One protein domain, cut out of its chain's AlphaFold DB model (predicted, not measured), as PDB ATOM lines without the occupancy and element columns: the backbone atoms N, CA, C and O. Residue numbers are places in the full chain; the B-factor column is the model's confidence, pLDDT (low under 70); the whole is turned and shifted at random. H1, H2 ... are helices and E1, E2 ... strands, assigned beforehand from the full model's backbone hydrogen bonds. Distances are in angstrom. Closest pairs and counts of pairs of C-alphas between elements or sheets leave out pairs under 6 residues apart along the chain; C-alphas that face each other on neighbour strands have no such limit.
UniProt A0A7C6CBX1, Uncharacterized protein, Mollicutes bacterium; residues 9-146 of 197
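What this domain is: This is residues 9 to 146 of the 197 residues of an uncharacterized protein of Mollicutes bacterium (UniProt A0A7C6CBX1). A compact body carries one long arm: a small, strongly twisted sheet of three strands has the helix H5 packed across one face, and the long helix H1, meeting H5 at residues 25 to 27, sticks out from the body with residues 9 to 21. H2 crosses over the edge strand E3, the short H3 and H4 sit together at one end of the body, and the little H6 lies close to where E1 ends. The printed part has 138 residues with six named helices and three named strands, in the order H1 H2 H3 H4 H5 E1 E2 E3 H6; the sheet, E1 E2 E3, is antiparallel throughout and the class is mixed, helices and strands. The whole is compact, with a radius of gyration of the C-alphas of 15.4 A and spans of 49 by 38 by 33 A, the arm included.

How they stand to each other: Start with H1, residues 9 to 28, which touches H5, residues 72 to 85, with its residues 25 to 27 alone; the closest C-alphas, of Glu 26 and Leu 74, are 5.0 A apart, and the lines stand about perpendicular, at 83 degrees. Go on to H2, residues 34 to 45, which is close but not clearly touching H4, residues 63 to 70: the closest C-alphas, of Tyr 35 and Met 68, are 7.5 A apart. H3, residues 51 to 54, touches H4, with the C-alphas of Thr 51 and Ile 69 closest at 6.0 A. H4 and H5 meet only through their link. Then come E1, residues 102 to 108, E2, residues 111 to 117, and E3, residues 123 to 128: a meander, each strand the antiparallel neighbour of the one before. In the hairpin E1 and E2, look for N 106 and O 113, 2.8 A apart and within hydrogen-bond range; in the hairpin E2 and E3, for N 114 and O 126, also 2.8 A. The domain has two layers, H2 and H5 being on one face of this sheet. H5 has a height over the sheet of 8.9 A and runs across the strands, at 88 degrees to E1 on the local plane; its closest C-alpha pair with E3 is Ile 73 and Val 123, 5.8 A. H2, at a height of 8.7 A, lies over E3 and runs across it at 71 degrees on the local plane; Ser 43 and Pro 127 have the closest C-alphas, 7.0 A. H3 only grazes the sheet with residues 51 to 53, as does H6, residues 138 to 142, with residues 138 to 141. H5 and H6 only just touch, with 3 pairs of C-alphas within 8 A, His 82 and Val 141 closest at 6.2 A. Every O i to N i+4 pair is within hydrogen-bond range in H1, H4, H5 and H6, and 6 of 8 are in H2; H3 is too short for such a pair.

Where its parts are: Find C-alpha 9 at (-17.939, 67.169, 7.052); from there H1 runs 28.7 A to C-alpha 28 at (-20.553, 44.618, 24.577). H2 spans 17.1 A, and after the short H3 and H4 you reach H5, 19.9 A. E1 measures 19.5 A, E2 20.3 A and E3 16.1 A. H6 ends at C-alpha 142, (-20.628, 36.122, 19.849).

The domain as a whole: The two C-alphas farthest apart are those of Glu 9 and Glu 130, 50.6 A. The printed part has no cut, and its long link is residues 86 to 101, between H5 and E1. The mean pLDDT of the printed part is 87.1; look for values under 70 at residues 55 to 58, 92 to 99 and 119 to 121.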
ATOM      1  N   GLU A   9     -19.005  68.071   6.599       93.06
ATOM      2  CA  GLU A   9     -17.939  67.169   7.052       93.06
ATOM      3  C   GLU A   9     -18.041  66.898   8.559       93.06
ATOM      4  O   GLU A   9     -18.075  65.743   8.973       93.06
ATOM      5  N   GLU A  10     -18.227  67.935   9.381       93.31
ATOM      6  CA  GLU A  10     -18.400  67.778  10.833       93.31
ATOM      7  C   GLU A  10     -19.680  67.008  11.200       93.31
ATOM      8  O   GLU A  10     -19.703  66.259  12.182       93.31
ATOM      9  N   GLN A  11     -20.764  67.186  10.437       92.12
ATOM     10  CA  GLN A  11     -21.994  66.407  10.617       92.12
ATOM     11  C   GLN A  11     -21.779  64.936  10.242       92.12
ATOM     12  O   GLN A  11     -22.234  64.044  10.961       92.12
ATOM     13  N   PHE A  12     -21.062  64.680   9.146       91.88
ATOM     14  CA  PHE A  12     -20.756  63.336   8.673       91.88
ATOM     15  C   PHE A  12     -19.822  62.587   9.632       91.88
ATOM     16  O   PHE A  12     -20.095  61.437   9.969       91.88
ATOM     17  N   ASP A  13     -18.792  63.243  10.165       93.75
ATOM     18  CA  ASP A  13     -17.891  62.650  11.159       93.75
ATOM     19  C   ASP A  13     -18.623  62.299  12.459       93.75
ATOM     20  O   ASP A  13     -18.446  61.204  13.002       93.75
ATOM     21  N   LYS A  14     -19.510  63.184  12.936       93.00
ATOM     22  CA  LYS A  14     -20.373  62.886  14.093       93.00
ATOM     23  C   LYS A  14     -21.290  61.698  13.830       93.00
ATOM     24  O   LYS A  14     -21.471  60.861  14.713       93.00
ATOM     25  N   TYR A  15     -21.848  61.607  12.627       92.50
ATOM     26  CA  TYR A  15     -22.647  60.458  12.220       92.50
ATOM     27  C   TYR A  15     -21.816  59.167  12.220       92.50
ATOM     28  O   TYR A  15     -22.239  58.172  12.809       92.50
ATOM     29  N   LEU A  16     -20.606  59.178  11.656       93.25
ATOM     30  CA  LEU A  16     -19.715  58.017  11.670       93.25
ATOM     31  C   LEU A  16     -19.329  57.584  13.089       93.25
ATOM     32  O   LEU A  16     -19.319  56.385  13.370       93.25
ATOM     33  N   GLU A  17     -19.039  58.522  13.994       93.69
ATOM     34  CA  GLU A  17     -18.750  58.175  15.391       93.69
ATOM     35  C   GLU A  17     -19.987  57.609  16.097       93.69
ATOM     36  O   GLU A  17     -19.868  56.636  16.839       93.69
ATOM     37  N   SER A  18     -21.186  58.120  15.795       92.56
ATOM     38  CA  SER A  18     -22.433  57.559  16.333       92.56
ATOM     39  C   SER A  18     -22.658  56.102  15.906       92.56
ATOM     40  O   SER A  18     -23.113  55.293  16.713       92.56
ATOM     41  N   ILE A  19     -22.276  55.736  14.675       91.56
ATOM     42  CA  ILE A  19     -22.332  54.348  14.194       91.56
ATOM     43  C   ILE A  19     -21.330  53.477  14.950       91.56
ATOM     44  O   ILE A  19     -21.674  52.370  15.361       91.56
ATOM     45  N   LYS A  20     -20.090  53.950  15.127       92.19
ATOM     46  CA  LYS A  20     -19.059  53.193  15.854       92.19
ATOM     47  C   LYS A  20     -19.460  52.962  17.302       92.19
ATOM     48  O   LYS A  20     -19.263  51.868  17.815       92.19
ATOM     49  N   GLU A  21     -20.025  53.974  17.949       93.88
ATOM     50  CA  GLU A  21     -20.492  53.856  19.326       93.88
ATOM     51  C   GLU A  21     -21.665  52.881  19.444       93.88
ATOM     52  O   GLU A  21     -21.688  52.048  20.349       93.88
ATOM     53  N   LEU A  22     -22.599  52.909  18.489       91.38
ATOM     54  CA  LEU A  22     -23.661  51.912  18.416       91.38
ATOM     55  C   LEU A  22     -23.090  50.492  18.260       91.38
ATOM     56  O   LEU A  22     -23.500  49.603  18.997       91.38
ATOM     57  N   ASP A  23     -22.114  50.282  17.371       90.62
ATOM     58  CA  ASP A  23     -21.466  48.973  17.187       90.62
ATOM     59  C   ASP A  23     -20.729  48.502  18.453       90.62
ATOM     60  O   ASP A  23     -20.824  47.326  18.799       90.62
ATOM     61  N   ARG A  24     -20.062  49.403  19.194       93.56
ATOM     62  CA  ARG A  24     -19.440  49.075  20.495       93.56
ATOM     63  C   ARG A  24     -20.479  48.614  21.514       93.56
ATOM     64  O   ARG A  24     -20.281  47.586  22.155       93.56
ATOM     65  N   ARG A  25     -21.595  49.338  21.638       94.44
ATOM     66  CA  ARG A  25     -22.697  48.985  22.551       94.44
ATOM     67  C   ARG A  25     -23.397  47.688  22.154       94.44
ATOM     68  O   ARG A  25     -23.794  46.916  23.015       94.44
ATOM     69  N   GLU A  26     -23.561  47.439  20.858       94.19
ATOM     70  CA  GLU A  26     -24.081  46.160  20.368       94.19
ATOM     71  C   GLU A  26     -23.104  45.016  20.655       94.19
ATOM     72  O   GLU A  26     -23.541  43.925  21.004       94.19
ATOM     73  N   ALA A  27     -21.796  45.243  20.506       93.00
ATOM     74  CA  ALA A  27     -20.770  44.233  20.740       93.00
ATOM     75  C   ALA A  27     -20.601  43.882  22.224       93.00
ATOM     76  O   ALA A  27     -20.400  42.706  22.525       93.00
ATOM     77  N   SER A  28     -20.732  44.852  23.137       94.69
ATOM     78  CA  SER A  28     -20.553  44.618  24.577       94.69
ATOM     79  C   SER A  28     -21.540  43.591  25.143       94.69
ATOM     80  O   SER A  28     -21.182  42.801  26.012       94.69
ATOM     81  N   LEU A  29     -22.749  43.500  24.577       95.38
ATOM     82  CA  LEU A  29     -23.756  42.490  24.942       95.38
ATOM     83  C   LEU A  29     -23.365  41.048  24.567       95.38
ATOM     84  O   LEU A  29     -24.063  40.106  24.937       95.38
ATOM     85  N   PHE A  30     -22.278  40.877  23.815       94.81
ATOM     86  CA  PHE A  30     -21.757  39.594  23.346       94.81
ATOM     87  C   PHE A  30     -20.288  39.384  23.754       94.81
ATOM     88  O   PHE A  30     -19.642  38.465  23.256       94.81
ATOM     89  N   GLU A  31     -19.728  40.213  24.639       91.00
ATOM     90  CA  GLU A  31     -18.370  39.997  25.168       91.00
ATOM     91  C   GLU A  31     -18.295  38.749  26.056       91.00
ATOM     92  O   GLU A  31     -17.254  38.101  26.164       91.00
ATOM     93  N   ASN A  32     -19.421  38.390  26.667       91.94
ATOM     94  CA  ASN A  32     -19.591  37.208  27.488       91.94
ATOM     95  C   ASN A  32     -21.024  36.659  27.338       91.94
ATOM     96  O   ASN A  32     -21.798  37.097  26.485       91.94
ATOM     97  N   TYR A  33     -21.380  35.676  28.165       95.50
ATOM     98  CA  TYR A  33     -22.705  35.054  28.134       95.50
ATOM     99  C   TYR A  33     -23.723  35.721  29.064       95.50
ATOM    100  O   TYR A  33     -24.842  35.223  29.169       95.50
ATOM    101  N   ASP A  34     -23.370  36.797  29.767       96.56
ATOM    102  CA  ASP A  34     -24.188  37.342  30.855       96.56
ATOM    103  C   ASP A  34     -25.550  37.801  30.341       96.56
ATOM    104  O   ASP A  34     -26.577  37.415  30.896       96.56
ATOM    105  N   TYR A  35     -25.572  38.533  29.224       97.00
ATOM    106  CA  TYR A  35     -26.816  39.051  28.662       97.00
ATOM    107  C   TYR A  35     -27.760  37.938  28.180       97.00
ATOM    108  O   TYR A  35     -28.946  37.934  28.507       97.00
ATOM    109  N   ILE A  36     -27.247  36.943  27.446       96.50
ATOM    110  CA  ILE A  36     -28.074  35.822  26.970       96.50
ATOM    111  C   ILE A  36     -28.496  34.885  28.112       96.50
ATOM    112  O   ILE A  36     -29.604  34.353  28.089       96.50
ATOM    113  N   ASN A  37     -27.664  34.715  29.145       96.88
ATOM    114  CA  ASN A  37     -28.042  33.985  30.356       96.88
ATOM    115  C   ASN A  37     -29.135  34.728  31.134       96.88
ATOM    116  O   ASN A  37     -30.056  34.092  31.652       96.88
ATOM    117  N   TRP A  38     -29.054  36.059  31.209       96.94
ATOM    118  CA  TRP A  38     -30.122  36.875  31.775       96.94
ATOM    119  C   TRP A  38     -31.416  36.696  30.971       96.94
ATOM    120  O   TRP A  38     -32.428  36.349  31.571       96.94
ATOM    121  N   LEU A  39     -31.383  36.783  29.633       95.69
ATOM    122  CA  LEU A  39     -32.552  36.533  28.771       95.69
ATOM    123  C   LEU A  39     -33.162  35.134  28.977       95.69
ATOM    124  O   LEU A  39     -34.381  34.992  29.105       95.69
ATOM    125  N   GLU A  40     -32.331  34.090  29.040       94.69
ATOM    126  CA  GLU A  40     -32.766  32.711  29.310       94.69
ATOM    127  C   GLU A  40     -33.461  32.590  30.675       94.69
ATOM    128  O   GLU A  40     -34.471  31.902  30.805       94.69
ATOM    129  N   ASN A  41     -32.952  33.255  31.710       95.12
ATOM    130  CA  ASN A  41     -33.565  33.205  33.036       95.12
ATOM    131  C   ASN A  41     -34.817  34.079  33.136       95.12
ATOM    132  O   ASN A  41     -35.816  33.653  33.719       95.12
ATOM    133  N   PHE A  42     -34.787  35.268  32.541       94.19
ATOM    134  CA  PHE A  42     -35.909  36.193  32.509       94.19
ATOM    135  C   PHE A  42     -37.104  35.579  31.767       94.19
ATOM    136  O   PHE A  42     -38.224  35.594  32.278       94.19
ATOM    137  N   SER A  43     -36.859  34.910  30.635       92.81
ATOM    138  CA  SER A  43     -37.902  34.240  29.843       92.81
ATOM    139  C   SER A  43     -38.566  33.041  30.537       92.81
ATOM    140  O   SER A  43     -39.672  32.661  30.168       92.81
ATOM    141  N   LYS A  44     -37.976  32.475  31.599       92.38
ATOM    142  CA  LYS A  44     -38.670  31.478  32.442       92.38
ATOM    143  C   LYS A  44     -39.793  32.105  33.269       92.38
ATOM    144  O   LYS A  44     -40.783  31.436  33.554       92.38
ATOM    145  N   ARG A  45     -39.630  33.369  33.680       91.81
ATOM    146  CA  ARG A  45     -40.630  34.144  34.439       91.81
ATOM    147  C   ARG A  45     -41.614  34.843  33.507       91.81
ATOM    148  O   ARG A  45     -42.806  34.874  33.797       91.81
ATOM    149  N   PHE A  46     -41.111  35.361  32.390       91.56
ATOM    150  CA  PHE A  46     -41.876  36.075  31.373       91.56
ATOM    151  C   PHE A  46     -41.632  35.436  29.998       91.56
ATOM    152  O   PHE A  46     -40.811  35.931  29.228       91.56
ATOM    153  N   PRO A  47     -42.325  34.328  29.665       89.25
ATOM    154  CA  PRO A  47     -42.106  33.602  28.409       89.25
ATOM    155  C   PRO A  47     -42.397  34.424  27.155       89.25
ATOM    156  O   PRO A  47     -41.946  34.088  26.074       89.25
ATOM    157  N   PHE A  48     -43.153  35.504  27.275       87.69
ATOM    158  CA  PHE A  48     -43.376  36.440  26.190       87.69
ATOM    159  C   PHE A  48     -43.250  37.842  26.763       87.69
ATOM    160  O   PHE A  48     -43.990  38.194  27.683       87.69
ATOM    161  N   PHE A  49     -42.311  38.627  26.241       88.25
ATOM    162  CA  PHE A  49     -42.186  40.028  26.610       88.25
ATOM    163  C   PHE A  49     -41.710  40.878  25.441       88.25
ATOM    164  O   PHE A  49     -40.971  40.420  24.561       88.25
ATOM    165  N   THR A  50     -42.121  42.143  25.462       87.88
ATOM    166  CA  THR A  50     -41.631  43.174  24.555       87.88
ATOM    167  C   THR A  50     -41.030  44.342  25.330       87.88
ATOM    168  O   THR A  50     -41.385  44.587  26.481       87.88
ATOM    169  N   THR A  51     -40.145  45.115  24.698       88.50
ATOM    170  CA  THR A  51     -39.648  46.371  25.287       88.50
ATOM    171  C   THR A  51     -40.795  47.332  25.616       88.50
ATOM    172  O   THR A  51     -40.727  48.058  26.600       88.50
ATOM    173  N   GLY A  52     -41.873  47.318  24.826       82.75
ATOM    174  CA  GLY A  52     -43.054  48.153  25.041       82.75
ATOM    175  C   GLY A  52     -43.819  47.808  26.319       82.75
ATOM    176  O   GLY A  52     -44.211  48.723  27.039       82.75
ATOM    177  N   ASP A  53     -43.962  46.518  26.639       79.06
ATOM    178  CA  ASP A  53     -44.711  46.043  27.820       79.06
ATOM    179  C   ASP A  53     -44.096  46.511  29.148       79.06
ATOM    180  O   ASP A  53     -44.780  46.586  30.169       79.06
ATOM    181  N   PHE A  54     -42.800  46.831  29.138       77.94
ATOM    182  CA  PHE A  54     -42.028  47.177  30.332       77.94
ATOM    183  C   PHE A  54     -41.485  48.613  30.324       77.94
ATOM    184  O   PHE A  54     -40.916  49.048  31.322       77.94
ATOM    185  N   ASN A  55     -41.723  49.386  29.256       67.00
ATOM    186  CA  ASN A  55     -41.329  50.798  29.162       67.00
ATOM    187  C   ASN A  55     -42.198  51.747  30.019       67.00
ATOM    188  O   ASN A  55     -41.874  52.929  30.122       67.00
ATOM    189  N   GLY A  56     -43.290  51.265  30.624       57.03
ATOM    190  CA  GLY A  56     -44.183  52.056  31.479       57.03
ATOM    191  C   GLY A  56     -44.307  51.471  32.886       57.03
ATOM    192  O   GLY A  56     -45.243  50.728  33.143       57.03
ATOM    193  N   ASP A  57     -43.355  51.780  33.772       59.47
ATOM    194  CA  ASP A  57     -43.402  51.568  35.233       59.47
ATOM    195  C   ASP A  57     -44.107  50.291  35.723       59.47
ATOM    196  O   ASP A  57     -45.051  50.308  36.522       59.47
ATOM    197  N   ASN A  58     -43.611  49.142  35.269       66.75
ATOM    198  CA  ASN A  58     -44.066  47.866  35.788       66.75
ATOM    199  C   ASN A  58     -43.346  47.537  37.113       66.75
ATOM    200  O   ASN A  58     -42.126  47.409  37.152       66.75
ATOM    201  N   HIS A  59     -44.103  47.362  38.198       78.56
ATOM    202  CA  HIS A  59     -43.611  46.988  39.536       78.56
ATOM    203  C   HIS A  59     -43.167  45.515  39.643       78.56
ATOM    204  O   HIS A  59     -42.771  45.063  40.716       78.56
ATOM    205  N   LEU A  60     -43.260  44.749  38.550       83.06
ATOM    206  CA  LEU A  60     -42.915  43.324  38.488       83.06
ATOM    207  C   LEU A  60     -41.424  43.048  38.216       83.06
ATOM    208  O   LEU A  60     -40.997  41.891  38.300       83.06
ATOM    209  N   VAL A  61     -40.654  44.081  37.872       88.25
ATOM    210  CA  VAL A  61     -39.232  44.002  37.510       88.25
ATOM    211  C   VAL A  61     -38.436  45.091  38.230       88.25
ATOM    212  O   VAL A  61     -38.966  46.169  38.509       88.25
ATOM    213  N   ASP A  62     -37.178  44.805  38.559       90.75
ATOM    214  CA  ASP A  62     -36.276  45.778  39.181       90.75
ATOM    215  C   ASP A  62     -35.587  46.674  38.132       90.75
ATOM    216  O   ASP A  62     -35.818  46.553  36.927       90.75
ATOM    217  N   ASP A  63     -34.773  47.630  38.582       89.44
ATOM    218  CA  ASP A  63     -34.107  48.571  37.673       89.44
ATOM    219  C   ASP A  63     -33.043  47.900  36.792       89.44
ATOM    220  O   ASP A  63     -32.813  48.349  35.668       89.44
ATOM    221  N   TYR A  64     -32.449  46.795  37.253       93.12
ATOM    222  CA  TYR A  64     -31.510  46.008  36.459       93.12
ATOM    223  C   TYR A  64     -32.232  45.289  35.311       93.12
ATOM    224  O   TYR A  64     -31.797  45.365  34.162       93.12
ATOM    225  N   ASP A  65     -33.377  44.665  35.588       92.75
ATOM    226  CA  ASP A  65     -34.230  44.059  34.569       92.75
ATOM    227  C   ASP A  65     -34.690  45.113  33.545       92.75
ATOM    228  O   ASP A  65     -34.639  44.859  32.343       92.75
ATOM    229  N   LYS A  66     -35.076  46.324  33.975       90.50
ATOM    230  CA  LYS A  66     -35.442  47.417  33.048       90.50
ATOM    231  C   LYS A  66     -34.288  47.805  32.125       90.50
ATOM    232  O   LYS A  66     -34.494  47.951  30.917       90.50
ATOM    233  N   GLU A  67     -33.082  47.956  32.669       91.44
ATOM    234  CA  GLU A  67     -31.883  48.241  31.876       91.44
ATOM    235  C   GLU A  67     -31.638  47.127  30.847       91.44
ATOM    236  O   GLU A  67     -31.470  47.395  29.653       91.44
ATOM    237  N   MET A  68     -31.705  45.868  31.276       93.94
ATOM    238  CA  MET A  68     -31.483  44.717  30.405       93.94
ATOM    239  C   MET A  68     -32.554  44.568  29.316       93.94
ATOM    240  O   MET A  68     -32.216  44.280  28.162       93.94
ATOM    241  N   ILE A  69     -33.822  44.843  29.629       92.38
ATOM    242  CA  ILE A  69     -34.907  44.909  28.638       92.38
ATOM    243  C   ILE A  69     -34.623  46.014  27.615       92.38
ATOM    244  O   ILE A  69     -34.767  45.785  26.415       92.38
ATOM    245  N   SER A  70     -34.168  47.194  28.052       90.44
ATOM    246  CA  SER A  70     -33.856  48.307  27.141       90.44
ATOM    247  C   SER A  70     -32.743  47.963  26.137       90.44
ATOM    248  O   SER A  70     -32.765  48.424  24.994       90.44
ATOM    249  N   ASN A  71     -31.821  47.075  26.524       93.56
ATOM    250  CA  ASN A  71     -30.739  46.582  25.672       93.56
ATOM    251  C   ASN A  71     -31.197  45.554  24.618       93.56
ATOM    252  O   ASN A  71     -30.437  45.253  23.693       93.56
ATOM    253  N   LEU A  72     -32.442  45.064  24.680       93.50
ATOM    254  CA  LEU A  72     -32.940  44.028  23.768       93.50
ATOM    255  C   LEU A  72     -32.900  44.473  22.301       93.50
ATOM    256  O   LEU A  72     -32.675  43.657  21.406       93.50
ATOM    257  N   ILE A  73     -33.057  45.773  22.036       91.94
ATOM    258  CA  ILE A  73     -32.956  46.309  20.676       91.94
ATOM    259  C   ILE A  73     -31.539  46.244  20.108       91.94
ATOM    260  O   ILE A  73     -31.365  45.891  18.941       91.94
ATOM    261  N   LEU A  74     -30.527  46.518  20.931       94.38
ATOM    262  CA  LEU A  74     -29.122  46.399  20.542       94.38
ATOM    263  C   LEU A  74     -28.777  44.933  20.263       94.38
ATOM    264  O   LEU A  74     -28.179  44.602  19.237       94.38
ATOM    265  N   PHE A  75     -29.248  44.039  21.133       95.25
ATOM    266  CA  PHE A  75     -29.093  42.600  20.967       95.25
ATOM    267  C   PHE A  75     -29.723  42.090  19.661       95.25
ATOM    268  O   PHE A  75     -29.074  41.390  18.876       95.25
ATOM    269  N   TYR A  76     -30.965  42.498  19.378       93.69
ATOM    270  CA  TYR A  76     -31.658  42.169  18.133       93.69
ATOM    271  C   TYR A  76     -30.921  42.681  16.897       93.69
ATOM    272  O   TYR A  76     -30.740  41.924  15.940       93.69
ATOM    273  N   ASN A  77     -30.468  43.937  16.903       92.06
ATOM    274  CA  ASN A  77     -29.746  44.514  15.771       92.06
ATOM    275  C   ASN A  77     -28.492  43.704  15.441       92.06
ATOM    276  O   ASN A  77     -28.269  43.362  14.274       92.06
ATOM    277  N   ARG A  78     -27.719  43.322  16.464       94.00
ATOM    278  CA  ARG A  78     -26.514  42.510  16.286       94.00
ATOM    279  C   ARG A  78     -26.833  41.154  15.664       94.00
ATOM    280  O   ARG A  78     -26.202  40.773  14.674       94.00
ATOM    281  N   ILE A  79     -27.849  40.462  16.182       94.31
ATOM    282  CA  ILE A  79     -28.333  39.174  15.660       94.31
ATOM    283  C   ILE A  79     -28.799  39.306  14.212       94.31
ATOM    284  O   ILE A  79     -28.366  38.542  13.351       94.31
ATOM    285  N   LYS A  80     -29.643  40.295  13.914       92.19
ATOM    286  CA  LYS A  80     -30.166  40.544  12.567       92.19
ATOM    287  C   LYS A  80     -29.047  40.844  11.576       92.19
ATOM    288  O   LYS A  80     -29.037  40.306  10.467       92.19
ATOM    289  N   ASN A  81     -28.088  41.682  11.959       91.50
ATOM    290  CA  ASN A  81     -26.930  42.000  11.129       91.50
ATOM    291  C   ASN A  81     -26.079  40.755  10.864       91.50
ATOM    292  O   ASN A  81     -25.603  40.551   9.745       91.50
ATOM    293  N   HIS A  82     -25.927  39.891  11.861       94.00
ATOM    294  CA  HIS A  82     -25.173  38.653  11.723       94.00
ATOM    295  C   HIS A  82     -25.901  37.605  10.866       94.00
ATOM    296  O   HIS A  82     -25.286  37.013   9.975       94.00
ATOM    297  N   ALA A  83     -27.221  37.468  11.018       92.38
ATOM    298  CA  ALA A  83     -28.063  36.657  10.139       92.38
ATOM    299  C   ALA A  83     -27.920  37.092   8.670       92.38
ATOM    300  O   ALA A  83     -27.669  36.255   7.798       92.38
ATOM    301  N   LYS A  84     -27.963  38.405   8.397       91.12
ATOM    302  CA  LYS A  84     -27.738  38.972   7.055       91.12
ATOM    303  C   LYS A  84     -26.351  38.643   6.505       91.12
ATOM    304  O   LYS A  84     -26.254  38.165   5.377       91.12
ATOM    305  N   LYS A  85     -25.288  38.847   7.298       91.38
ATOM    306  CA  LYS A  85     -23.904  38.485   6.919       91.38
ATOM    307  C   LYS A  85     -23.767  37.000   6.576       91.38
ATOM    308  O   LYS A  85     -22.917  36.630   5.772       91.38
ATOM    309  N   ASN A  86     -24.606  36.161   7.179       91.38
ATOM    310  CA  ASN A  86     -24.614  34.720   6.979       91.38
ATOM    311  C   ASN A  86     -25.628  34.216   5.954       91.38
ATOM    312  O   ASN A  86     -25.734  33.004   5.766       91.38
ATOM    313  N   TYR A  87     -26.344  35.113   5.271       88.31
ATOM    314  CA  TYR A  87     -27.416  34.764   4.334       88.31
ATOM    315  C   TYR A  87     -28.494  33.862   4.964       88.31
ATOM    316  O   TYR A  87     -29.121  33.055   4.275       88.31
ATOM    317  N   ILE A  88     -28.700  33.990   6.277       86.38
ATOM    318  CA  ILE A  88     -29.766  33.311   7.011       86.38
ATOM    319  C   ILE A  88     -31.028  34.143   6.825       86.38
ATOM    320  O   ILE A  88     -31.047  35.346   7.093       86.38
ATOM    321  N   LYS A  89     -32.076  33.504   6.303       80.94
ATOM    322  CA  LYS A  89     -33.334  34.179   6.001       80.94
ATOM    323  C   LYS A  89     -34.020  34.568   7.311       80.94
ATOM    324  O   LYS A  89     -34.206  33.707   8.168       80.94
ATOM    325  N   THR A  90     -34.413  35.834   7.435       79.19
ATOM    326  CA  THR A  90     -35.309  36.280   8.505       79.19
ATOM    327  C   THR A  90     -36.727  35.812   8.192       79.19
ATOM    328  O   THR A  90     -37.159  35.815   7.032       79.19
ATOM    329  N   ASN A  91     -37.438  35.333   9.209       74.44
ATOM    330  CA  ASN A  91     -38.816  34.909   9.028       74.44
ATOM    331  C   ASN A  91     -39.678  36.171   8.952       74.44
ATOM    332  O   ASN A  91     -39.657  37.019   9.840       74.44
ATOM    333  N   PHE A  92     -40.392  36.305   7.841       65.56
ATOM    334  CA  PHE A  92     -41.381  37.350   7.623       65.56
ATOM    335  C   PHE A  92     -42.731  36.660   7.584       65.56
ATOM    336  O   PHE A  92     -43.092  36.078   6.557       65.56
ATOM    337  N   ASP A  93     -43.452  36.701   8.694       62.47
ATOM    338  CA  ASP A  93     -44.820  36.212   8.725       62.47
ATOM    339  C   ASP A  93     -45.775  37.371   8.417       62.47
ATOM    340  O   ASP A  93     -46.216  38.108   9.295       62.47
ATOM    341  N   ARG A  94     -46.029  37.590   7.121       52.06
ATOM    342  CA  ARG A  94     -46.953  38.637   6.650       52.06
ATOM    343  C   ARG A  94     -48.420  38.285   6.896       52.06
ATOM    344  O   ARG A  94     -49.267  39.164   6.772       52.06
ATOM    345  N   GLU A  95     -48.720  37.022   7.184       48.19
ATOM    346  CA  GLU A  95     -50.090  36.527   7.338       48.19
ATOM    347  C   GLU A  95     -50.472  36.373   8.818       48.19
ATOM    348  O   GLU A  95     -51.648  36.490   9.157       48.19
ATOM    349  N   ASN A  96     -49.489  36.215   9.710       49.16
ATOM    350  CA  ASN A  96     -49.675  35.959  11.138       49.16
ATOM    351  C   ASN A  96     -48.933  37.002  12.003       49.16
ATOM    352  O   ASN A  96     -48.049  36.678  12.797       49.16
ATOM    353  N   TYR A  97     -49.329  38.278  11.876       54.97
ATOM    354  CA  TYR A  97     -48.872  39.425  12.690       54.97
ATOM    355  C   TYR A  97     -49.274  39.322  14.177       54.97
ATOM    356  O   TYR A  97     -49.825  40.256  14.756       54.97
ATOM    357  N   SER A  98     -49.036  38.189  14.829       56.41
ATOM    358  CA  SER A  98     -49.422  38.018  16.228       56.41
ATOM    359  C   SER A  98     -48.576  38.893  17.161       56.41
ATOM    360  O   SER A  98     -49.104  39.363  18.164       56.41
ATOM    361  N   TRP A  99     -47.308  39.181  16.823       65.62
ATOM    362  CA  TRP A  99     -46.444  40.019  17.674       65.62
ATOM    363  C   TRP A  99     -45.189  40.628  17.006       65.62
ATOM    364  O   TRP A  99     -44.682  41.631  17.509       65.62
ATOM    365  N   ALA A 100     -44.704  40.114  15.865       70.25
ATOM    366  CA  ALA A 100     -43.547  40.672  15.149       70.25
ATOM    367  C   ALA A 100     -43.694  40.636  13.620       70.25
ATOM    368  O   ALA A 100     -44.345  39.760  13.066       70.25
ATOM    369  N   SER A 101     -43.074  41.605  12.943       76.00
ATOM    370  CA  SER A 101     -43.056  41.748  11.476       76.00
ATOM    371  C   SER A 101     -41.878  41.035  10.809       76.00
ATOM    372  O   SER A 101     -41.973  40.593   9.666       76.00
ATOM    373  N   GLU A 102     -40.771  40.926  11.535       84.25
ATOM    374  CA  GLU A 102     -39.544  40.257  11.131       84.25
ATOM    375  C   GLU A 102     -38.958  39.590  12.371       84.25
ATOM    376  O   GLU A 102     -38.801  40.253  13.405       84.25
ATOM    377  N   THR A 103     -38.626  38.303  12.265       88.50
ATOM    378  CA  THR A 103     -38.000  37.546  13.352       88.50
ATOM    379  C   THR A 103     -36.734  36.823  12.900       88.50
ATOM    380  O   THR A 103     -36.543  36.466  11.729       88.50
ATOM    381  N   VAL A 104     -35.845  36.605  13.863       90.75
ATOM    382  CA  VAL A 104     -34.690  35.716  13.764       90.75
ATOM    383  C   VAL A 104     -34.805  34.696  14.886       90.75
ATOM    384  O   VAL A 104     -35.071  35.058  16.029       90.75
ATOM    385  N   VAL A 105     -34.590  33.422  14.566       91.88
ATOM    386  CA  VAL A 105     -34.481  32.379  15.588       91.88
ATOM    387  C   VAL A 105     -33.014  32.235  15.968       91.88
ATOM    388  O   VAL A 105     -32.171  31.956  15.119       91.88
ATOM    389  N   LEU A 106     -32.713  32.440  17.242       93.81
ATOM    390  CA  LEU A 106     -31.412  32.245  17.859       93.81
ATOM    391  C   LEU A 106     -31.406  30.902  18.596       93.81
ATOM    392  O   LEU A 106     -32.307  30.625  19.385       93.81
ATOM    393  N   LYS A 107     -30.377  30.085  18.387       94.56
ATOM    394  CA  LYS A 107     -30.113  28.907  19.216       94.56
ATOM    395  C   LYS A 107     -29.077  29.256  20.276       94.56
ATOM    396  O   LYS A 107     -28.001  29.751  19.939       94.56
ATOM    397  N   TYR A 108     -29.380  28.949  21.531       95.25
ATOM    398  CA  TYR A 108     -28.437  29.051  22.639       95.25
ATOM    399  C   TYR A 108     -28.569  27.817  23.532       95.25
ATOM    400  O   TYR A 108     -29.664  27.504  23.998       95.25
ATOM    401  N   LYS A 109     -27.454  27.104  23.749       92.31
ATOM    402  CA  LYS A 109     -27.441  25.767  24.373       92.31
ATOM    403  C   LYS A 109     -28.396  24.816  23.624       92.31
ATOM    404  O   LYS A 109     -28.301  24.700  22.399       92.31
ATOM    405  N   ASP A 110     -29.313  24.180  24.346       90.44
ATOM    406  CA  ASP A 110     -30.330  23.265  23.817       90.44
ATOM    407  C   ASP A 110     -31.676  23.960  23.538       90.44
ATOM    408  O   ASP A 110     -32.645  23.304  23.168       90.44
ATOM    409  N   ASN A 111     -31.737  25.289  23.691       92.50
ATOM    410  CA  ASN A 111     -32.958  26.078  23.558       92.50
ATOM    411  C   ASN A 111     -32.952  26.941  22.289       92.50
ATOM    412  O   ASN A 111     -31.905  27.360  21.779       92.50
ATOM    413  N   TYR A 112     -34.157  27.246  21.813       93.38
ATOM    414  CA  TYR A 112     -34.403  28.135  20.686       93.38
ATOM    415  C   TYR A 112     -35.194  29.347  21.157       93.38
ATOM    416  O   TYR A 112     -36.151  29.220  21.919       93.38
ATOM    417  N   TYR A 113     -34.812  30.519  20.670       92.75
ATOM    418  CA  TYR A 113     -35.429  31.785  21.023       92.75
ATOM    419  C   TYR A 113     -35.753  32.553  19.756       92.75
ATOM    420  O   TYR A 113     -34.895  32.753  18.902       92.75
ATOM    421  N   GLU A 114     -36.994  32.983  19.619       91.50
ATOM    422  CA  GLU A 114     -37.416  33.865  18.550       91.50
ATOM    423  C   GLU A 114     -37.358  35.309  19.044       91.50
ATOM    424  O   GLU A 114     -37.969  35.664  20.051       91.50
ATOM    425  N   ILE A 115     -36.593  36.131  18.330       92.00
ATOM    426  CA  ILE A 115     -36.453  37.558  18.601       92.00
ATOM    427  C   ILE A 115     -36.876  38.348  17.371       92.00
ATOM    428  O   ILE A 115     -36.506  38.006  16.245       92.00
ATOM    429  N   GLY A 116     -37.657  39.405  17.566       89.12
ATOM    430  CA  GLY A 116     -38.233  40.131  16.444       89.12
ATOM    431  C   GLY A 116     -38.592  41.571  16.727       89.12
ATOM    432  O   GLY A 116     -38.526  42.056  17.855       89.12
ATOM    433  N   PHE A 117     -38.993  42.256  15.663       85.94
ATOM    434  CA  PHE A 117     -39.437  43.642  15.720       85.94
ATOM    435  C   PHE A 117     -40.945  43.732  15.475       85.94
ATOM    436  O   PHE A 117     -41.433  43.358  14.403       85.94
ATOM    437  N   SER A 118     -41.686  44.238  16.457       74.75
ATOM    438  CA  SER A 118     -43.121  44.514  16.341       74.75
ATOM    439  C   SER A 118     -43.391  45.795  15.546       74.75
ATOM    440  O   SER A 118     -42.559  46.700  15.477       74.75
ATOM    441  N   ASN A 119     -44.597  45.910  14.985       63.25
ATOM    442  CA  ASN A 119     -45.026  47.106  14.249       63.25
ATOM    443  C   ASN A 119     -45.108  48.376  15.130       63.25
ATOM    444  O   ASN A 119     -45.186  49.476  14.593       63.25
ATOM    445  N   ILE A 120     -45.061  48.247  16.465       65.38
ATOM    446  CA  ILE A 120     -45.127  49.355  17.442       65.38
ATOM    447  C   ILE A 120     -43.716  49.727  17.939       65.38
ATOM    448  O   ILE A 120     -43.506  50.124  19.082       65.38
ATOM    449  N   THR A 121     -42.695  49.549  17.098       66.75
ATOM    450  CA  THR A 121     -41.280  49.844  17.401       66.75
ATOM    451  C   THR A 121     -40.670  49.103  18.597       66.75
ATOM    452  O   THR A 121     -39.568  49.427  19.028       66.75
ATOM    453  N   SER A 122     -41.359  48.091  19.123       82.69
ATOM    454  CA  SER A 122     -40.889  47.315  20.269       82.69
ATOM    455  C   SER A 122     -40.233  46.018  19.823       82.69
ATOM    456  O   SER A 122     -40.729  45.353  18.906       82.69
ATOM    457  N   VAL A 123     -39.140  45.649  20.485       89.06
ATOM    458  CA  VAL A 123     -38.459  44.367  20.268       89.06
ATOM    459  C   VAL A 123     -39.021  43.341  21.235       89.06
ATOM    460  O   VAL A 123     -39.378  43.679  22.360       89.06
ATOM    461  N   CYS A 124     -39.141  42.106  20.780       89.19
ATOM    462  CA  CYS A 124     -39.818  41.021  21.477       89.19
ATOM    463  C   CYS A 124     -38.937  39.779  21.506       89.19
ATOM    464  O   CYS A 124     -38.174  39.552  20.564       89.19
ATOM    465  N   PHE A 125     -39.044  38.994  22.574       92.00
ATOM    466  CA  PHE A 125     -38.246  37.789  22.784       92.00
ATOM    467  C   PHE A 125     -39.114  36.670  23.357       92.00
ATOM    468  O   PHE A 125     -39.829  36.873  24.340       92.00
ATOM    469  N   VAL A 126     -39.057  35.496  22.726       90.00
ATOM    470  CA  VAL A 126     -39.954  34.370  23.020       90.00
ATOM    471  C   VAL A 126     -39.183  33.049  22.924       90.00
ATOM    472  O   VAL A 126     -38.548  32.800  21.898       90.00
ATOM    473  N   PRO A 127     -39.224  32.162  23.932       90.50
ATOM    474  CA  PRO A 127     -38.701  30.816  23.802       90.50
ATOM    475  C   PRO A 127     -39.586  30.005  22.848       90.50
ATOM    476  O   PRO A 127     -40.817  30.053  22.901       90.50
ATOM    477  N   LYS A 128     -38.954  29.230  21.971       86.38
ATOM    478  CA  LYS A 128     -39.624  28.300  21.063       86.38
ATOM    479  C   LYS A 128     -39.615  26.913  21.692       86.38
ATOM    480  O   LYS A 128     -38.582  26.436  22.146       86.38
ATOM    481  N   ILE A 129     -40.782  26.278  21.696       79.56
ATOM    482  CA  ILE A 129     -40.968  24.927  22.246       79.56
ATOM    483  C   ILE A 129     -40.484  23.864  21.246       79.56
ATOM    484  O   ILE A 129     -40.056  22.783  21.637       79.56
ATOM    485  N   GLU A 130     -40.529  24.180  19.953       82.81
ATOM    486  CA  GLU A 130     -40.195  23.255  18.875       82.81
ATOM    487  C   GLU A 130     -38.819  23.551  18.282       82.81
ATOM    488  O   GLU A 130     -38.383  24.704  18.194       82.81
ATOM    489  N   GLN A 131     -38.150  22.488  17.833       81.00
ATOM    490  CA  GLN A 131     -36.925  22.601  17.060       81.00
ATOM    491  C   GLN A 131     -37.214  23.283  15.720       81.00
ATOM    492  O   GLN A 131     -38.180  22.960  15.032       81.00
ATOM    493  N   VAL A 132     -36.342  24.213  15.337       81.50
ATOM    494  CA  VAL A 132     -36.449  24.966  14.084       81.50
ATOM    495  C   VAL A 132     -35.240  24.651  13.210       81.50
ATOM    496  O   VAL A 132     -34.117  24.631  13.706       81.50
ATOM    497  N   ASP A 133     -35.449  24.446  11.909       80.25
ATOM    498  CA  ASP A 133     -34.363  24.148  10.955       80.25
ATOM    499  C   ASP A 133     -33.561  25.393  10.540       80.25
ATOM    500  O   ASP A 133     -32.387  25.306  10.180       80.25
ATOM    501  N   ASN A 134     -34.192  26.569  10.579       85.19
ATOM    502  CA  ASN A 134     -33.589  27.844  10.201       85.19
ATOM    503  C   ASN A 134     -33.335  28.706  11.443       85.19
ATOM    504  O   ASN A 134     -34.220  29.438  11.887       85.19
ATOM    505  N   TYR A 135     -32.124  28.613  11.992       89.12
ATOM    506  CA  TYR A 135     -31.692  29.371  13.164       89.12
ATOM    507  C   TYR A 135     -30.264  29.905  13.008       89.12
ATOM    508  O   TYR A 135     -29.465  29.409  12.211       89.12
ATOM    509  N   LEU A 136     -29.937  30.913  13.810       91.81
ATOM    510  CA  LEU A 136     -28.596  31.442  14.002       91.81
ATOM    511  C   LEU A 136     -28.039  30.924  15.330       91.81
ATOM    512  O   LEU A 136     -28.671  31.074  16.370       91.81
ATOM    513  N   ASP A 137     -26.864  30.302  15.307       92.94
ATOM    514  CA  ASP A 137     -26.193  29.860  16.530       92.94
ATOM    515  C   ASP A 137     -25.604  31.069  17.274       92.94
ATOM    516  O   ASP A 137     -24.879  31.868  16.671       92.94
ATOM    517  N   PHE A 138     -25.905  31.214  18.567       95.12
ATOM    518  CA  PHE A 138     -25.403  32.318  19.387       95.12
ATOM    519  C   PHE A 138     -23.875  32.399  19.385       95.12
ATOM    520  O   PHE A 138     -23.327  33.496  19.281       95.12
ATOM    521  N   GLU A 139     -23.179  31.259  19.385       94.06
ATOM    522  CA  GLU A 139     -21.714  31.218  19.324       94.06
ATOM    523  C   GLU A 139     -21.165  31.881  18.063       94.06
ATOM    524  O   GLU A 139     -20.106  32.512  18.086       94.06
ATOM    525  N   LEU A 140     -21.873  31.763  16.935       93.38
ATOM    526  CA  LEU A 140     -21.455  32.426  15.704       93.38
ATOM    527  C   LEU A 140     -21.548  33.943  15.849       93.38
ATOM    528  O   LEU A 140     -20.647  34.642  15.377       93.38
ATOM    529  N   VAL A 141     -22.604  34.439  16.501       93.94
ATOM    530  CA  VAL A 141     -22.823  35.874  16.738       93.94
ATOM    531  C   VAL A 141     -21.769  36.428  17.675       93.94
ATOM    532  O   VAL A 141     -21.088  37.391  17.316       93.94
ATOM    533  N   MET A 142     -21.589  35.762  18.813       93.81
ATOM    534  CA  MET A 142     -20.628  36.122  19.849       93.81
ATOM    535  C   MET A 142     -19.204  36.203  19.293       93.81
ATOM    536  O   MET A 142     -18.509  37.200  19.459       93.81
ATOM    537  N   ASN A 143     -18.799  35.198  18.515       93.38
ATOM    538  CA  ASN A 143     -17.471  35.156  17.908       93.38
ATOM    539  C   ASN A 143     -17.368  35.932  16.579       93.38
ATOM    540  O   ASN A 143     -16.330  35.864  15.917       93.38
ATOM    541  N   ASN A 144     -18.436  36.609  16.136       90.94
ATOM    542  CA  ASN A 144     -18.534  37.294  14.839       90.94
ATOM    543  C   ASN A 144     -18.066  36.419  13.649       90.94
ATOM    544  O   ASN A 144     -17.409  36.886  12.715       90.94
ATOM    545  N   LYS A 145     -18.380  35.117  13.688       94.75
ATOM    546  CA  LYS A 145     -17.953  34.130  12.686       94.75
ATOM    547  C   LYS A 145     -18.969  33.979  11.562       94.75
ATOM    548  O   LYS A 145     -20.177  34.022  11.772       94.75
ATOM    549  N   LEU A 146     -18.465  33.726  10.358       93.31
ATOM    550  CA  LEU A 146     -19.287  33.314   9.227       93.31
ATOM    551  C   LEU A 146     -19.456  31.792   9.214       93.31
ATOM    552  O   LEU A 146     -18.535  31.038   9.531       93.31
TER     553      LEU A 146